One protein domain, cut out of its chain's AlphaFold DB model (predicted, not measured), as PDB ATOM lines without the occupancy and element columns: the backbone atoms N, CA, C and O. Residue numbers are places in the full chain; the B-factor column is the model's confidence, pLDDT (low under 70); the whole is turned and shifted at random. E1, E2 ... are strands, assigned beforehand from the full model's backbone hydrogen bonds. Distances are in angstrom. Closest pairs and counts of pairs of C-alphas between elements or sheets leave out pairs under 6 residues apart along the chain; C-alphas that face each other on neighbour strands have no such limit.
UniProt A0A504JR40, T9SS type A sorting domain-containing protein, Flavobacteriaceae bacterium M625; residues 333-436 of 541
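What this domain is: This is residues 333 to 436 of the 541 residues of the protein "T9SS type A sorting domain-containing protein" of Flavobacteriaceae bacterium M625 (UniProt A0A504JR40). This is a sandwich of two antiparallel sheets, a strongly twisted slab of six strands and a smaller one of four strands, face to face with their strands crossed at 80 degrees. The two sheets come together where E1 of the smaller one turns into E2 of the larger, and the chain passes between them again at the links E2 to E3 and E5 to E6. The printed part has 104 residues with ten named strands, E1 to E10 in order along the chain, and no named helix; the class is all strand. The sheet orders are E2, E10, E9, E8, E7, E6 and E1, E3, E4, E5. The whole is compact, with a radius of gyration of the C-alphas of 12.7 A, and rounded, spanning 36 by 27 by 27 A.

Where its parts are: In the larger sheet, E2 is residues 338 to 343, 16.3 A long, and E10 is residues 430 to 435, 16.2 A, ending at C-alpha 435 (208.528, 265.532, 185.026). E9 is residues 420 to 425, 16.3 A, and E8 is residues 410 to 417, 20.8 A. E7 is residues 397 to 400 and E6 is residues 387 to 389. In the smaller sheet, E1 is residues 333 to 336, beginning at C-alpha 333 (218.866, 263.840, 177.696). E3, residues 351 to 359, spans 23.8 A, and E4, residues 364 to 372, spans 24.9 A from C-alpha 364 (219.821, 257.219, 168.468). E5 is residues 380 to 382.

How they stand to each other: The larger sheet has edge strands E2 and E6. E6, E7, E8, E9 and E10 form a meander, each strand the antiparallel neighbour of the one before. Within hydrogen-bond range are N 340 and O 433 of the neighbours E2 and E10, 2.9 A, N 432 and O 423 of E10 and E9, 2.8 A, N 424 and O 413 of E9 and E8, 2.8 A, N 412 and O 398 of E8 and E7, 2.8 A, and N 399 and O 388 of E7 and E6, 2.8 A. E3, E4 and E5 form a second meander, with N 355 and O 369 at 2.9 A and N 381 and O 370 at 2.8 A. E1 is antiparallel to E3, with N 336 and O 354 at 2.8 A. E1 runs on into E2 across one residue at 72 degrees. The closest C-alphas of E1 and E10, Tyr 336 and Ser 435, are 4.9 A apart. E4 and E6 are only just apart, at 8.4 A.

The domain as a whole: The C-alphas of Asn 374 and Ser 394, the two farthest apart, are 37.2 A from each other. The printed part has no cut, and no link is long. The mean pLDDT of the printed part is 92.9, and no printed residue is under 70.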
ATOM      1  N   ASN A 333     217.918 264.503 176.799       96.88
ATOM      2  CA  ASN A 333     218.866 263.840 177.696       96.88
ATOM      3  C   ASN A 333     218.513 264.258 179.120       96.88
ATOM      4  O   ASN A 333     218.888 265.343 179.573       96.88
ATOM      5  N   SER A 334     217.636 263.488 179.765       95.88
ATOM      6  CA  SER A 334     216.964 263.899 181.000       95.88
ATOM      7  C   SER A 334     216.476 262.721 181.839       95.88
ATOM      8  O   SER A 334     216.150 261.645 181.337       95.88
ATOM      9  N   SER A 335     216.410 262.973 183.145       96.50
ATOM     10  CA  SER A 335     215.934 262.052 184.172       96.50
ATOM     11  C   SER A 335     214.776 262.712 184.914       96.50
ATOM     12  O   SER A 335     214.956 263.761 185.526       96.50
ATOM     13  N   TYR A 336     213.609 262.081 184.876       95.62
ATOM     14  CA  TYR A 336     212.353 262.552 185.450       95.62
ATOM     15  C   TYR A 336     212.034 261.743 186.710       95.62
ATOM     16  O   TYR A 336     211.957 260.516 186.646       95.62
ATOM     17  N   ASP A 337     211.911 262.400 187.861       93.50
ATOM     18  CA  ASP A 337     211.688 261.780 189.177       93.50
ATOM     19  C   ASP A 337     210.215 261.787 189.623       93.50
ATOM     20  O   ASP A 337     209.866 261.124 190.599       93.50
ATOM     21  N   HIS A 338     209.340 262.464 188.874       91.50
ATOM     22  CA  HIS A 338     207.897 262.490 189.095       91.50
ATOM     23  C   HIS A 338     207.169 261.985 187.844       91.50
ATOM     24  O   HIS A 338     207.271 262.578 186.771       91.50
ATOM     25  N   ILE A 339     206.441 260.875 187.976       94.25
ATOM     26  CA  ILE A 339     205.671 260.259 186.887       94.25
ATOM     27  C   ILE A 339     204.187 260.401 187.217       94.25
ATOM     28  O   ILE A 339     203.687 259.747 188.132       94.25
ATOM     29  N   PHE A 340     203.484 261.259 186.484       92.56
ATOM     30  CA  PHE A 340     202.040 261.429 186.624       92.56
ATOM     31  C   PHE A 340     201.316 260.572 185.588       92.56
ATOM     32  O   PHE A 340     201.736 260.496 184.434       92.56
ATOM     33  N   VAL A 341     200.216 259.946 185.999       91.25
ATOM     34  CA  VAL A 341     199.323 259.196 185.112       91.25
ATOM     35  C   VAL A 341     197.960 259.874 185.163       91.25
ATOM     36  O   VAL A 341     197.369 260.018 186.233       91.25
ATOM     37  N   LEU A 342     197.507 260.351 184.009       88.06
ATOM     38  CA  LEU A 342     196.293 261.140 183.835       88.06
ATOM     39  C   LEU A 342     195.246 260.240 183.172       88.06
ATOM     40  O   LEU A 342     195.501 259.731 182.085       88.06
ATOM     41  N   GLY A 343     194.088 260.042 183.806       83.62
ATOM     42  CA  GLY A 343     193.041 259.126 183.322       83.62
ATOM     43  C   GLY A 343     193.138 257.707 183.888       83.62
ATOM     44  O   GLY A 343     193.769 257.480 184.920       83.62
ATOM     45  N   ASP A 344     192.507 256.748 183.206       80.56
ATOM     46  CA  ASP A 344     192.369 255.341 183.632       80.56
ATOM     47  C   ASP A 344     193.651 254.512 183.368       80.56
ATOM     48  O   ASP A 344     193.604 253.425 182.788       80.56
ATOM     49  N   GLY A 345     194.817 255.052 183.725       85.69
ATOM     50  CA  GLY A 345     196.119 254.468 183.398       85.69
ATOM     51  C   GLY A 345     196.726 253.533 184.456       85.69
ATOM     52  O   GLY A 345     196.112 253.248 185.487       85.69
ATOM     53  N   PRO A 346     197.949 253.029 184.200       88.81
ATOM     54  CA  PRO A 346     198.654 252.101 185.084       88.81
ATOM     55  C   PRO A 346     199.070 252.727 186.423       88.81
ATOM     56  O   PRO A 346     199.422 253.904 186.498       88.81
ATOM     57  N   ASP A 347     199.130 251.912 187.481       85.88
ATOM     58  CA  ASP A 347     199.738 252.318 188.753       85.88
ATOM     59  C   ASP A 347     201.272 252.296 188.641       85.88
ATOM     60  O   ASP A 347     201.915 251.248 188.742       85.88
ATOM     61  N   LEU A 348     201.851 253.479 188.426       91.19
ATOM     62  CA  LEU A 348     203.296 253.689 188.316       91.19
ATOM     63  C   LEU A 348     203.935 254.237 189.606       91.19
ATOM     64  O   LEU A 348     205.102 254.620 189.577       91.19
ATOM     65  N   ASN A 349     203.245 254.219 190.760       85.25
ATOM     66  CA  ASN A 349     203.786 254.711 192.045       85.25
ATOM     67  C   ASN A 349     205.024 253.932 192.549       85.25
ATOM     68  O   ASN A 349     205.655 254.307 193.541       85.25
ATOM     69  N   THR A 350     205.376 252.823 191.898       84.69
ATOM     70  CA  THR A 350     206.603 252.058 192.153       84.69
ATOM     71  C   THR A 350     207.833 252.663 191.473       84.69
ATOM     72  O   THR A 350     208.952 252.403 191.919       84.69
ATOM     73  N   ILE A 351     207.647 253.477 190.427       91.94
ATOM     74  CA  ILE A 351     208.710 254.148 189.675       91.94
ATOM     75  C   ILE A 351     209.193 255.375 190.452       91.94
ATOM     76  O   ILE A 351     208.409 256.232 190.846       91.94
ATOM     77  N   THR A 352     210.506 255.469 190.657       89.62
ATOM     78  CA  THR A 352     211.176 256.622 191.288       89.62
ATOM     79  C   THR A 352     211.957 257.476 190.302       89.62
ATOM     80  O   THR A 352     212.348 258.593 190.630       89.62
ATOM     81  N   ASN A 353     212.237 256.944 189.112       93.94
ATOM     82  CA  ASN A 353     212.862 257.699 188.040       93.94
ATOM     83  C   ASN A 353     212.615 257.041 186.681       93.94
ATOM     84  O   ASN A 353     212.751 255.821 186.568       93.94
ATOM     85  N   LEU A 354     212.359 257.847 185.653       97.44
ATOM     86  CA  LEU A 354     212.500 257.478 184.246       97.44
ATOM     87  C   LEU A 354     213.612 258.331 183.630       97.44
ATOM     88  O   LEU A 354     213.559 259.555 183.683       97.44
ATOM     89  N   THR A 355     214.615 257.695 183.030       97.56
ATOM     90  CA  THR A 355     215.687 258.376 182.286       97.56
ATOM     91  C   THR A 355     215.597 258.031 180.808       97.56
ATOM     92  O   THR A 355     215.513 256.853 180.455       97.56
ATOM     93  N   ILE A 356     215.666 259.061 179.964       98.25
ATOM     94  CA  ILE A 356     215.687 258.978 178.503       98.25
ATOM     95  C   ILE A 356     216.879 259.771 177.945       98.25
ATOM     96  O   ILE A 356     217.137 260.907 178.347       98.25
ATOM     97  N   ASN A 357     217.609 259.154 177.016       97.62
ATOM     98  CA  ASN A 357     218.688 259.764 176.242       97.62
ATOM     99  C   ASN A 357     218.449 259.472 174.753       97.62
ATOM    100  O   ASN A 357     218.898 258.451 174.233       97.62
ATOM    101  N   TRP A 358     217.674 260.338 174.110       97.75
ATOM    102  CA  TRP A 358     217.351 260.360 172.687       97.75
ATOM    103  C   TRP A 358     218.155 261.466 172.000       97.75
ATOM    104  O   TRP A 358     218.110 262.617 172.433       97.75
ATOM    105  N   ASP A 359     218.842 261.148 170.906       96.50
ATOM    106  CA  ASP A 359     219.488 262.148 170.059       96.50
ATOM    107  C   ASP A 359     218.954 262.104 168.623       96.50
ATOM    108  O   ASP A 359     219.278 261.200 167.846       96.50
ATOM    109  N   SER A 360     218.177 263.125 168.252       95.50
ATOM    110  CA  SER A 360     217.624 263.287 166.909       95.50
ATOM    111  C   SER A 360     218.692 263.592 165.853       95.50
ATOM    112  O   SER A 360     218.460 263.336 164.676       95.50
ATOM    113  N   VAL A 361     219.873 264.099 166.239       93.81
ATOM    114  CA  VAL A 361     220.983 264.375 165.302       93.81
ATOM    115  C   VAL A 361     221.636 263.080 164.812       93.81
ATOM    116  O   VAL A 361     222.053 262.993 163.658       93.81
ATOM    117  N   HIS A 362     221.699 262.064 165.674       94.19
ATOM    118  CA  HIS A 362     222.304 260.763 165.373       94.19
ATOM    119  C   HIS A 362     221.273 259.636 165.184       94.19
ATOM    120  O   HIS A 362     221.668 258.491 164.965       94.19
ATOM    121  N   ASN A 363     219.972 259.954 165.248       94.31
ATOM    122  CA  ASN A 363     218.853 259.005 165.205       94.31
ATOM    123  C   ASN A 363     219.018 257.851 166.219       94.31
ATOM    124  O   ASN A 363     218.901 256.674 165.876       94.31
ATOM    125  N   GLY A 364     219.385 258.188 167.461       96.50
ATOM    126  CA  GLY A 364     219.821 257.219 168.468       96.50
ATOM    127  C   GLY A 364     219.124 257.377 169.815       96.50
ATOM    128  O   GLY A 364     219.355 258.352 170.526       96.50
ATOM    129  N   LEU A 365     218.331 256.380 170.213       97.38
ATOM    130  CA  LEU A 365     217.900 256.206 171.600       97.38
ATOM    131  C   LEU A 365     218.990 255.424 172.350       97.38
ATOM    132  O   LEU A 365     219.090 254.205 172.249       97.38
ATOM    133  N   TYR A 366     219.853 256.137 173.070       97.06
ATOM    134  CA  TYR A 366     220.993 255.568 173.797       97.06
ATOM    135  C   TYR A 366     220.641 255.088 175.207       97.06
ATOM    136  O   TYR A 366     221.372 254.283 175.781       97.06
ATOM    137  N   GLN A 367     219.537 255.575 175.774       97.62
ATOM    138  CA  GLN A 367     219.001 255.093 177.043       97.62
ATOM    139  C   GLN A 367     217.486 255.280 177.080       97.62
ATOM    140  O   GLN A 367     216.985 256.365 176.792       97.62
ATOM    141  N   LEU A 368     216.781 254.244 177.527       98.06
ATOM    142  CA  LEU A 368     215.466 254.366 178.140       98.06
ATOM    143  C   LEU A 368     215.433 253.390 179.316       98.06
ATOM    144  O   LEU A 368     215.619 252.188 179.127       98.06
ATOM    145  N   SER A 369     215.283 253.894 180.538       97.00
ATOM    146  CA  SER A 369     215.390 253.059 181.740       97.00
ATOM    147  C   SER A 369     214.598 253.603 182.918       97.00
ATOM    148  O   SER A 369     214.535 254.819 183.107       97.00
ATOM    149  N   VAL A 370     214.099 252.700 183.755       96.31
ATOM    150  CA  VAL A 370     213.287 253.001 184.938       96.31
ATOM    151  C   VAL A 370     213.968 252.498 186.214       96.31
ATOM    152  O   VAL A 370     214.524 251.403 186.236       96.31
ATOM    153  N   SER A 371     213.907 253.284 187.291       93.81
ATOM    154  CA  SER A 371     214.298 252.874 188.653       93.81
ATOM    155  C   SER A 371     213.063 252.714 189.541       93.81
ATOM    156  O   SER A 371     212.083 253.435 189.347       93.81
ATOM    157  N   THR A 372     213.096 251.798 190.519       89.75
ATOM    158  CA  THR A 372     211.928 251.491 191.373       89.75
ATOM    159  C   THR A 372     212.211 251.603 192.875       89.75
ATOM    160  O   THR A 372     213.351 251.476 193.323       89.75
ATOM    161  N   ASN A 373     211.166 251.839 193.678       89.00
ATOM    162  CA  ASN A 373     211.244 251.907 195.148       89.00
ATOM    163  C   ASN A 373     211.076 250.550 195.858       89.00
ATOM    164  O   ASN A 373     211.431 250.432 197.031       89.00
ATOM    165  N   ASN A 374     210.547 249.536 195.170       84.44
ATOM    166  CA  ASN A 374     210.186 248.238 195.746       84.44
ATOM    167  C   ASN A 374     210.961 247.050 195.141       84.44
ATOM    168  O   ASN A 374     210.788 245.921 195.599       84.44
ATOM    169  N   GLY A 375     211.794 247.288 194.122       83.38
ATOM    170  CA  GLY A 375     212.548 246.250 193.425       83.38
ATOM    171  C   GLY A 375     211.732 245.401 192.443       83.38
ATOM    172  O   GLY A 375     212.240 244.372 192.002       83.38
ATOM    173  N   PHE A 376     210.501 245.797 192.095       81.31
ATOM    174  CA  PHE A 376     209.643 245.103 191.128       81.31
ATOM    175  C   PHE A 376     209.400 245.973 189.877       81.31
ATOM    176  O   PHE A 376     208.986 247.119 190.032       81.31
ATOM    177  N   PRO A 377     209.599 245.451 188.648       85.75
ATOM    178  CA  PRO A 377     210.088 244.106 188.314       85.75
ATOM    179  C   PRO A 377     211.598 243.929 188.576       85.75
ATOM    180  O   PRO A 377     212.084 242.805 188.664       85.75
ATOM    181  N   SER A 378     212.328 245.035 188.733       91.44
ATOM    182  CA  SER A 378     213.720 245.109 189.189       91.44
ATOM    183  C   SER A 378     213.957 246.479 189.842       91.44
ATOM    184  O   SER A 378     213.200 247.419 189.599       91.44
ATOM    185  N   TRP A 379     215.018 246.625 190.644       89.50
ATOM    186  CA  TRP A 379     215.472 247.927 191.167       89.50
ATOM    187  C   TRP A 379     215.847 248.915 190.056       89.50
ATOM    188  O   TRP A 379     215.653 250.120 190.205       89.50
ATOM    189  N   TRP A 380     216.361 248.388 188.944       96.00
ATOM    190  CA  TRP A 380     216.625 249.115 187.707       96.00
ATOM    191  C   TRP A 380     216.202 248.253 186.516       96.00
ATOM    192  O   TRP A 380     216.518 247.059 186.465       96.00
ATOM    193  N   VAL A 381     215.470 248.851 185.583       94.12
ATOM    194  CA  VAL A 381     214.845 248.205 184.428       94.12
ATOM    195  C   VAL A 381     215.372 248.882 183.165       94.12
ATOM    196  O   VAL A 381     215.156 250.081 182.974       94.12
ATOM    197  N   ASN A 382     216.042 248.124 182.294       96.12
ATOM    198  CA  ASN A 382     216.309 248.581 180.935       96.12
ATOM    199  C   ASN A 382     215.012 248.465 180.128       96.12
ATOM    200  O   ASN A 382     214.441 247.381 180.061       96.12
ATOM    201  N   LEU A 383     214.552 249.558 179.522       96.50
ATOM    202  CA  LEU A 383     213.425 249.536 178.586       96.50
ATOM    203  C   LEU A 383     213.901 249.559 177.127       96.50
ATOM    204  O   LEU A 383     213.105 249.302 176.230       96.50
ATOM    205  N   LEU A 384     215.184 249.828 176.863       95.19
ATOM    206  CA  LEU A 384     215.707 249.982 175.502       95.19
ATOM    207  C   LEU A 384     215.584 248.702 174.655       95.19
ATOM    208  O   LEU A 384     215.244 248.774 173.482       95.19
ATOM    209  N   GLU A 385     215.797 247.530 175.259       90.81
ATOM    210  CA  GLU A 385     215.623 246.211 174.614       90.81
ATOM    211  C   GLU A 385     214.143 245.834 174.393       90.81
ATOM    212  O   GLU A 385     213.829 244.881 173.681       90.81
ATOM    213  N   ASN A 386     213.235 246.602 174.996       93.62
ATOM    214  CA  ASN A 386     211.798 246.360 175.103       93.62
ATOM    215  C   ASN A 386     210.963 247.378 174.296       93.62
ATOM    216  O   ASN A 386     209.732 247.380 174.384       93.62
ATOM    217  N   THR A 387     211.638 248.247 173.535       96.75
ATOM    218  CA  THR A 387     211.087 249.455 172.912       96.75
ATOM    219  C   THR A 387     211.267 249.451 171.396       96.75
ATOM    220  O   THR A 387     212.328 249.100 170.886       96.75
ATOM    221  N   THR A 388     210.263 249.945 170.670       97.25
ATOM    222  CA  THR A 388     210.423 250.462 169.297       97.25
ATOM    223  C   THR A 388     209.943 251.914 169.241       97.25
ATOM    224  O   THR A 388     209.085 252.298 170.034       97.25
ATOM    225  N   HIS A 389     210.510 252.742 168.359       97.06
ATOM    226  CA  HIS A 389     210.176 254.169 168.272       97.06
ATOM    227  C   HIS A 389     210.287 254.727 166.848       97.06
ATOM    228  O   HIS A 389     211.066 254.223 166.041       97.06
ATOM    229  N   THR A 390     209.579 255.827 166.584       96.88
ATOM    230  CA  THR A 390     209.639 256.623 165.337       96.88
ATOM    231  C   THR A 390     209.971 258.097 165.618       96.88
ATOM    232  O   THR A 390     209.536 259.004 164.921       96.88
ATOM    233  N   PHE A 391     210.750 258.365 166.672       97.19
ATOM    234  CA  PHE A 391     211.090 259.717 167.149       97.19
ATOM    235  C   PHE A 391     211.725 260.657 166.101       97.19
ATOM    236  O   PHE A 391     211.688 261.873 166.270       97.19
ATOM    237  N   ASN A 392     212.297 260.114 165.025       95.12
ATOM    238  CA  ASN A 392     212.867 260.839 163.884       95.12
ATOM    239  C   ASN A 392     211.866 261.114 162.741       95.12
ATOM    240  O   ASN A 392     212.288 261.526 161.659       95.12
ATOM    241  N   GLU A 393     210.579 260.841 162.939       94.12
ATOM    242  CA  GLU A 393     209.505 260.983 161.950       94.12
ATOM    243  C   GLU A 393     208.428 261.950 162.470       94.12
ATOM    244  O   GLU A 393     208.335 262.215 163.669       94.12
ATOM    245  N   SER A 394     207.618 262.502 161.563       88.69
ATOM    246  CA  SER A 394     206.387 263.222 161.917       88.69
ATOM    247  C   SER A 394     205.396 262.274 162.594       88.69
ATOM    248  O   SER A 394     205.289 261.121 162.175       88.69
ATOM    249  N   ASN A 395     204.618 262.762 163.561       91.75
ATOM    250  CA  ASN A 395     203.777 261.954 164.450       91.75
ATOM    251  C   ASN A 395     204.601 260.918 165.251       91.75
ATOM    252  O   ASN A 395     204.302 259.724 165.180       91.75
ATOM    253  N   PRO A 396     205.645 261.341 165.995       96.31
ATOM    254  CA  PRO A 396     206.593 260.440 166.645       96.31
ATOM    255  C   PRO A 396     205.920 259.552 167.699       96.31
ATOM    256  O   PRO A 396     205.094 260.005 168.498       96.31
ATOM    257  N   GLN A 397     206.306 258.275 167.720       97.56
ATOM    258  CA  GLN A 397     205.702 257.247 168.572       97.56
ATOM    259  C   GLN A 397     206.745 256.456 169.363       97.56
ATOM    260  O   GLN A 397     207.903 256.341 168.953       97.56
ATOM    261  N   ILE A 398     206.298 255.844 170.459       97.69
ATOM    262  CA  ILE A 398     206.991 254.770 171.176       97.69
ATOM    263  C   ILE A 398     206.031 253.590 171.378       97.69
ATOM    264  O   ILE A 398     204.858 253.781 171.685       97.69
ATOM    265  N   THR A 399     206.519 252.361 171.232       97.94
ATOM    266  CA  THR A 399     205.804 251.148 171.654       97.94
ATOM    267  C   THR A 399     206.652 250.381 172.658       97.94
ATOM    268  O   THR A 399     207.805 250.051 172.375       97.94
ATOM    269  N   LEU A 400     206.066 250.104 173.822       97.69
ATOM    270  CA  LEU A 400     206.669 249.413 174.959       97.69
ATOM    271  C   LEU A 400     206.108 247.989 175.069       97.69
ATOM    272  O   LEU A 400     204.901 247.788 174.955       97.69
ATOM    273  N   THR A 401     206.967 246.994 175.306       97.00
ATOM    274  CA  THR A 401     206.557 245.579 175.409       97.00
ATOM    275  C   THR A 401     207.348 244.820 176.471       97.00
ATOM    276  O   THR A 401     208.545 245.033 176.632       97.00
ATOM    277  N   ASN A 402     206.719 243.881 177.176       94.31
ATOM    278  CA  ASN A 402     207.320 243.082 178.249       94.31
ATOM    279  C   ASN A 402     208.014 243.925 179.343       94.31
ATOM    280  O   ASN A 402     208.997 243.475 179.931       94.31
ATOM    281  N   THR A 403     207.535 245.144 179.623       94.75
ATOM    282  CA  THR A 403     208.175 246.078 180.576       94.75
ATOM    283  C   THR A 403     208.164 245.571 182.020       94.75
ATOM    284  O   THR A 403     208.954 246.022 182.848       94.75
ATOM    285  N   GLY A 404     207.252 244.646 182.333       91.19
ATOM    286  CA  GLY A 404     207.012 244.118 183.676       91.19
ATOM    287  C   GLY A 404     206.110 244.997 184.550       91.19
ATOM    288  O   GLY A 404     205.794 244.595 185.670       91.19
ATOM    289  N   PHE A 405     205.651 246.149 184.050       91.69
ATOM    290  CA  PHE A 405     204.665 247.005 184.713       91.69
ATOM    291  C   PHE A 405     203.276 246.772 184.100       91.69
ATOM    292  O   PHE A 405     203.090 246.848 182.886       91.69
ATOM    293  N   ALA A 406     202.281 246.468 184.936       88.25
ATOM    294  CA  ALA A 406     200.928 246.180 184.466       88.25
ATOM    295  C   ALA A 406     200.279 247.439 183.862       88.25
ATOM    296  O   ALA A 406     200.121 248.436 184.560       88.25
ATOM    297  N   GLY A 407     199.900 247.379 182.581       87.94
ATOM    298  CA  GLY A 407     199.287 248.495 181.845       87.94
ATOM    299  C   GLY A 407     200.264 249.528 181.261       87.94
ATOM    300  O   GLY A 407     199.809 250.553 180.763       87.94
ATOM    301  N   LEU A 408     201.583 249.284 181.317       93.88
ATOM    302  CA  LEU A 408     202.600 250.117 180.646       93.88
ATOM    303  C   LEU A 408     203.002 249.579 179.257       93.88
ATOM    304  O   LEU A 408     203.558 250.308 178.441       93.88
ATOM    305  N   ASP A 409     202.747 248.299 178.988       95.81
ATOM    306  CA  ASP A 409     202.919 247.718 177.656       95.81
ATOM    307  C   ASP A 409     201.827 248.263 176.717       95.81
ATOM    308  O   ASP A 409     200.638 248.136 177.013       95.81
ATOM    309  N   GLY A 410     202.220 248.850 175.584       94.44
ATOM    310  CA  GLY A 410     201.309 249.526 174.656       94.44
ATOM    311  C   GLY A 410     202.025 250.468 173.684       94.44
ATOM    312  O   GLY A 410     203.244 250.638 173.751       94.44
ATOM    313  N   SER A 411     201.256 251.081 172.782       95.38
ATOM    314  CA  SER A 411     201.729 252.091 171.823       95.38
ATOM    315  C   SER A 411     201.267 253.490 172.229       95.38
ATOM    316  O   SER A 411     200.124 253.681 172.655       95.38
ATOM    317  N   TYR A 412     202.161 254.466 172.090       96.31
ATOM    318  CA  TYR A 412     201.978 255.836 172.552       96.31
ATOM    319  C   TYR A 412     202.466 256.840 171.505       96.31
ATOM    320  O   TYR A 412     203.568 256.702 170.970       96.31
ATOM    321  N   SER A 413     201.688 257.895 171.277       95.50
ATOM    322  CA  SER A 413     202.177 259.122 170.636       95.50
ATOM    323  C   SER A 413     202.998 259.912 171.659       95.50
ATOM    324  O   SER A 413     202.646 259.915 172.841       95.50
ATOM    325  N   VAL A 414     204.084 260.571 171.249       96.62
ATOM    326  CA  VAL A 414     204.968 261.291 172.187       96.62
ATOM    327  C   VAL A 414     205.168 262.762 171.840       96.62
ATOM    328  O   VAL A 414     205.070 263.166 170.684       96.62
ATOM    329  N   THR A 415     205.488 263.559 172.858       95.06
ATOM    330  CA  THR A 415     205.862 264.972 172.721       95.06
ATOM    331  C   THR A 415     206.778 265.418 173.873       95.06
ATOM    332  O   THR A 415     207.050 264.654 174.806       95.06
ATOM    333  N   ILE A 416     207.239 266.669 173.809       92.62
ATOM    334  CA  ILE A 416     207.858 267.391 174.921       92.62
ATOM    335  C   ILE A 416     206.989 268.602 175.265       92.62
ATOM    336  O   ILE A 416     206.920 269.549 174.486       92.62
ATOM    337  N   ASP A 417     206.400 268.603 176.460       90.44
ATOM    338  CA  ASP A 417     205.704 269.767 177.021       90.44
ATOM    339  C   ASP A 417     206.576 270.430 178.095       90.44
ATOM    340  O   ASP A 417     206.972 269.791 179.068       90.44
ATOM    341  N   ALA A 418     206.911 271.708 177.916       87.44
ATOM    342  CA  ALA A 418     207.739 272.502 178.838       87.44
ATOM    343  C   ALA A 418     209.084 271.853 179.280       87.44
ATOM    344  O   ALA A 418     209.668 272.256 180.287       87.44
ATOM    345  N   GLY A 419     209.603 270.873 178.523       88.25
ATOM    346  CA  GLY A 419     210.808 270.085 178.847       88.25
ATOM    347  C   GLY A 419     210.541 268.724 179.517       88.25
ATOM    348  O   GLY A 419     211.475 267.950 179.739       88.25
ATOM    349  N   ASN A 420     209.282 268.415 179.816       93.38
ATOM    350  CA  ASN A 420     208.796 267.147 180.359       93.38
ATOM    351  C   ASN A 420     208.470 266.177 179.216       93.38
ATOM    352  O   ASN A 420     207.964 266.596 178.176       93.38
ATOM    353  N   PHE A 421     208.754 264.887 179.399       96.44
ATOM    354  CA  PHE A 421     208.498 263.865 178.379       96.44
ATOM    355  C   PHE A 421     207.099 263.276 178.554       96.44
ATOM    356  O   PHE A 421     206.744 262.832 179.646       96.44
ATOM    357  N   VAL A 422     206.311 263.264 177.481       96.25
ATOM    358  CA  VAL A 422     204.896 262.876 177.519       96.25
ATOM    359  C   VAL A 422     204.656 261.682 176.598       96.25
ATOM    360  O   VAL A 422     205.119 261.676 175.457       96.25
ATOM    361  N   MET A 423     203.914 260.687 177.087       96.50
ATOM    362  CA  MET A 423     203.479 259.508 176.333       96.50
ATOM    363  C   MET A 423     201.954 259.376 176.421       96.50
ATOM    364  O   MET A 423     201.406 259.127 177.495       96.50
ATOM    365  N   VAL A 424     201.267 259.531 175.294       93.81
ATOM    366  CA  VAL A 424     199.801 259.551 175.186       93.81
ATOM    367  C   VAL A 424     199.322 258.243 174.563       93.81
ATOM    368  O   VAL A 424     199.760 257.899 173.465       93.81
ATOM    369  N   SER A 425     198.479 257.476 175.265       92.75
ATOM    370  CA  SER A 425     198.112 256.118 174.833       92.75
ATOM    371  C   SER A 425     197.282 256.121 173.549       92.75
ATOM    372  O   SER A 425     196.336 256.889 173.404       92.75
ATOM    373  N   GLN A 426     197.622 255.232 172.615       88.94
ATOM    374  CA  GLN A 426     196.910 255.101 171.340       88.94
ATOM    375  C   GLN A 426     195.711 254.144 171.408       88.94
ATOM    376  O   GLN A 426     194.830 254.230 170.551       88.94
ATOM    377  N   THR A 427     195.630 253.280 172.428       81.00
ATOM    378  CA  THR A 427     194.475 252.386 172.668       81.00
ATOM    379  C   THR A 427     193.670 252.798 173.898       81.00
ATOM    380  O   THR A 427     192.455 252.934 173.803       81.00
ATOM    381  N   GLU A 428     194.319 253.145 175.007       83.06
ATOM    382  CA  GLU A 428     193.640 253.444 176.271       83.06
ATOM    383  C   GLU A 428     193.314 254.938 176.444       83.06
ATOM    384  O   GLU A 428     193.730 255.787 175.661       83.06
ATOM    385  N   GLY A 429     192.548 255.276 177.483       83.81
ATOM    386  CA  GLY A 429     192.187 256.657 177.840       83.81
ATOM    387  C   GLY A 429     193.108 257.255 178.896       83.81
ATOM    388  O   GLY A 429     192.635 257.603 179.981       83.81
ATOM    389  N   PHE A 430     194.418 257.299 178.634       88.25
ATOM    390  CA  PHE A 430     195.374 257.885 179.575       88.25
ATOM    391  C   PHE A 430     196.629 258.491 178.934       88.25
ATOM    392  O   PHE A 430     197.088 258.069 177.868       88.25
ATOM    393  N   THR A 431     197.228 259.427 179.670       92.94
ATOM    394  CA  THR A 431     198.520 260.061 179.375       92.94
ATOM    395  C   THR A 431     199.493 259.827 180.531       92.94
ATOM    396  O   THR A 431     199.130 259.984 181.696       92.94
ATOM    397  N   ILE A 432     200.743 259.477 180.222       95.19
ATOM    398  CA  ILE A 432     201.861 259.449 181.173       95.19
ATOM    399  C   ILE A 432     202.699 260.714 180.962       95.19
ATOM    400  O   ILE A 432     203.169 260.971 179.855       95.19
ATOM    401  N   TYR A 433     202.906 261.486 182.027       95.00
ATOM    402  CA  TYR A 433     203.658 262.741 182.019       95.00
ATOM    403  C   TYR A 433     204.862 262.633 182.963       95.00
ATOM    404  O   TYR A 433     204.713 262.567 184.186       95.00
ATOM    405  N   CYS A 434     206.065 262.595 182.393       96.06
ATOM    406  CA  CYS A 434     207.329 262.416 183.104       96.06
ATOM    407  C   CYS A 434     207.984 263.782 183.351       96.06
ATOM    408  O   CYS A 434     208.438 264.432 182.408       96.06
ATOM    409  N   SER A 435     208.058 264.207 184.614       93.81
ATOM    410  CA  SER A 435     208.528 265.532 185.026       93.81
ATOM    411  C   SER A 435     209.669 265.500 186.054       93.81
ATOM    412  O   SER A 435     209.908 264.505 186.737       93.81
ATOM    413  N   THR A 436     210.380 266.625 186.154       91.50
ATOM    414  CA  THR A 436     211.296 266.973 187.259       91.50
ATOM    415  C   THR A 436     210.616 267.831 188.340       91.50
ATOM    416  O   THR A 436     211.262 268.302 189.277       91.50
TER     417      THR A 436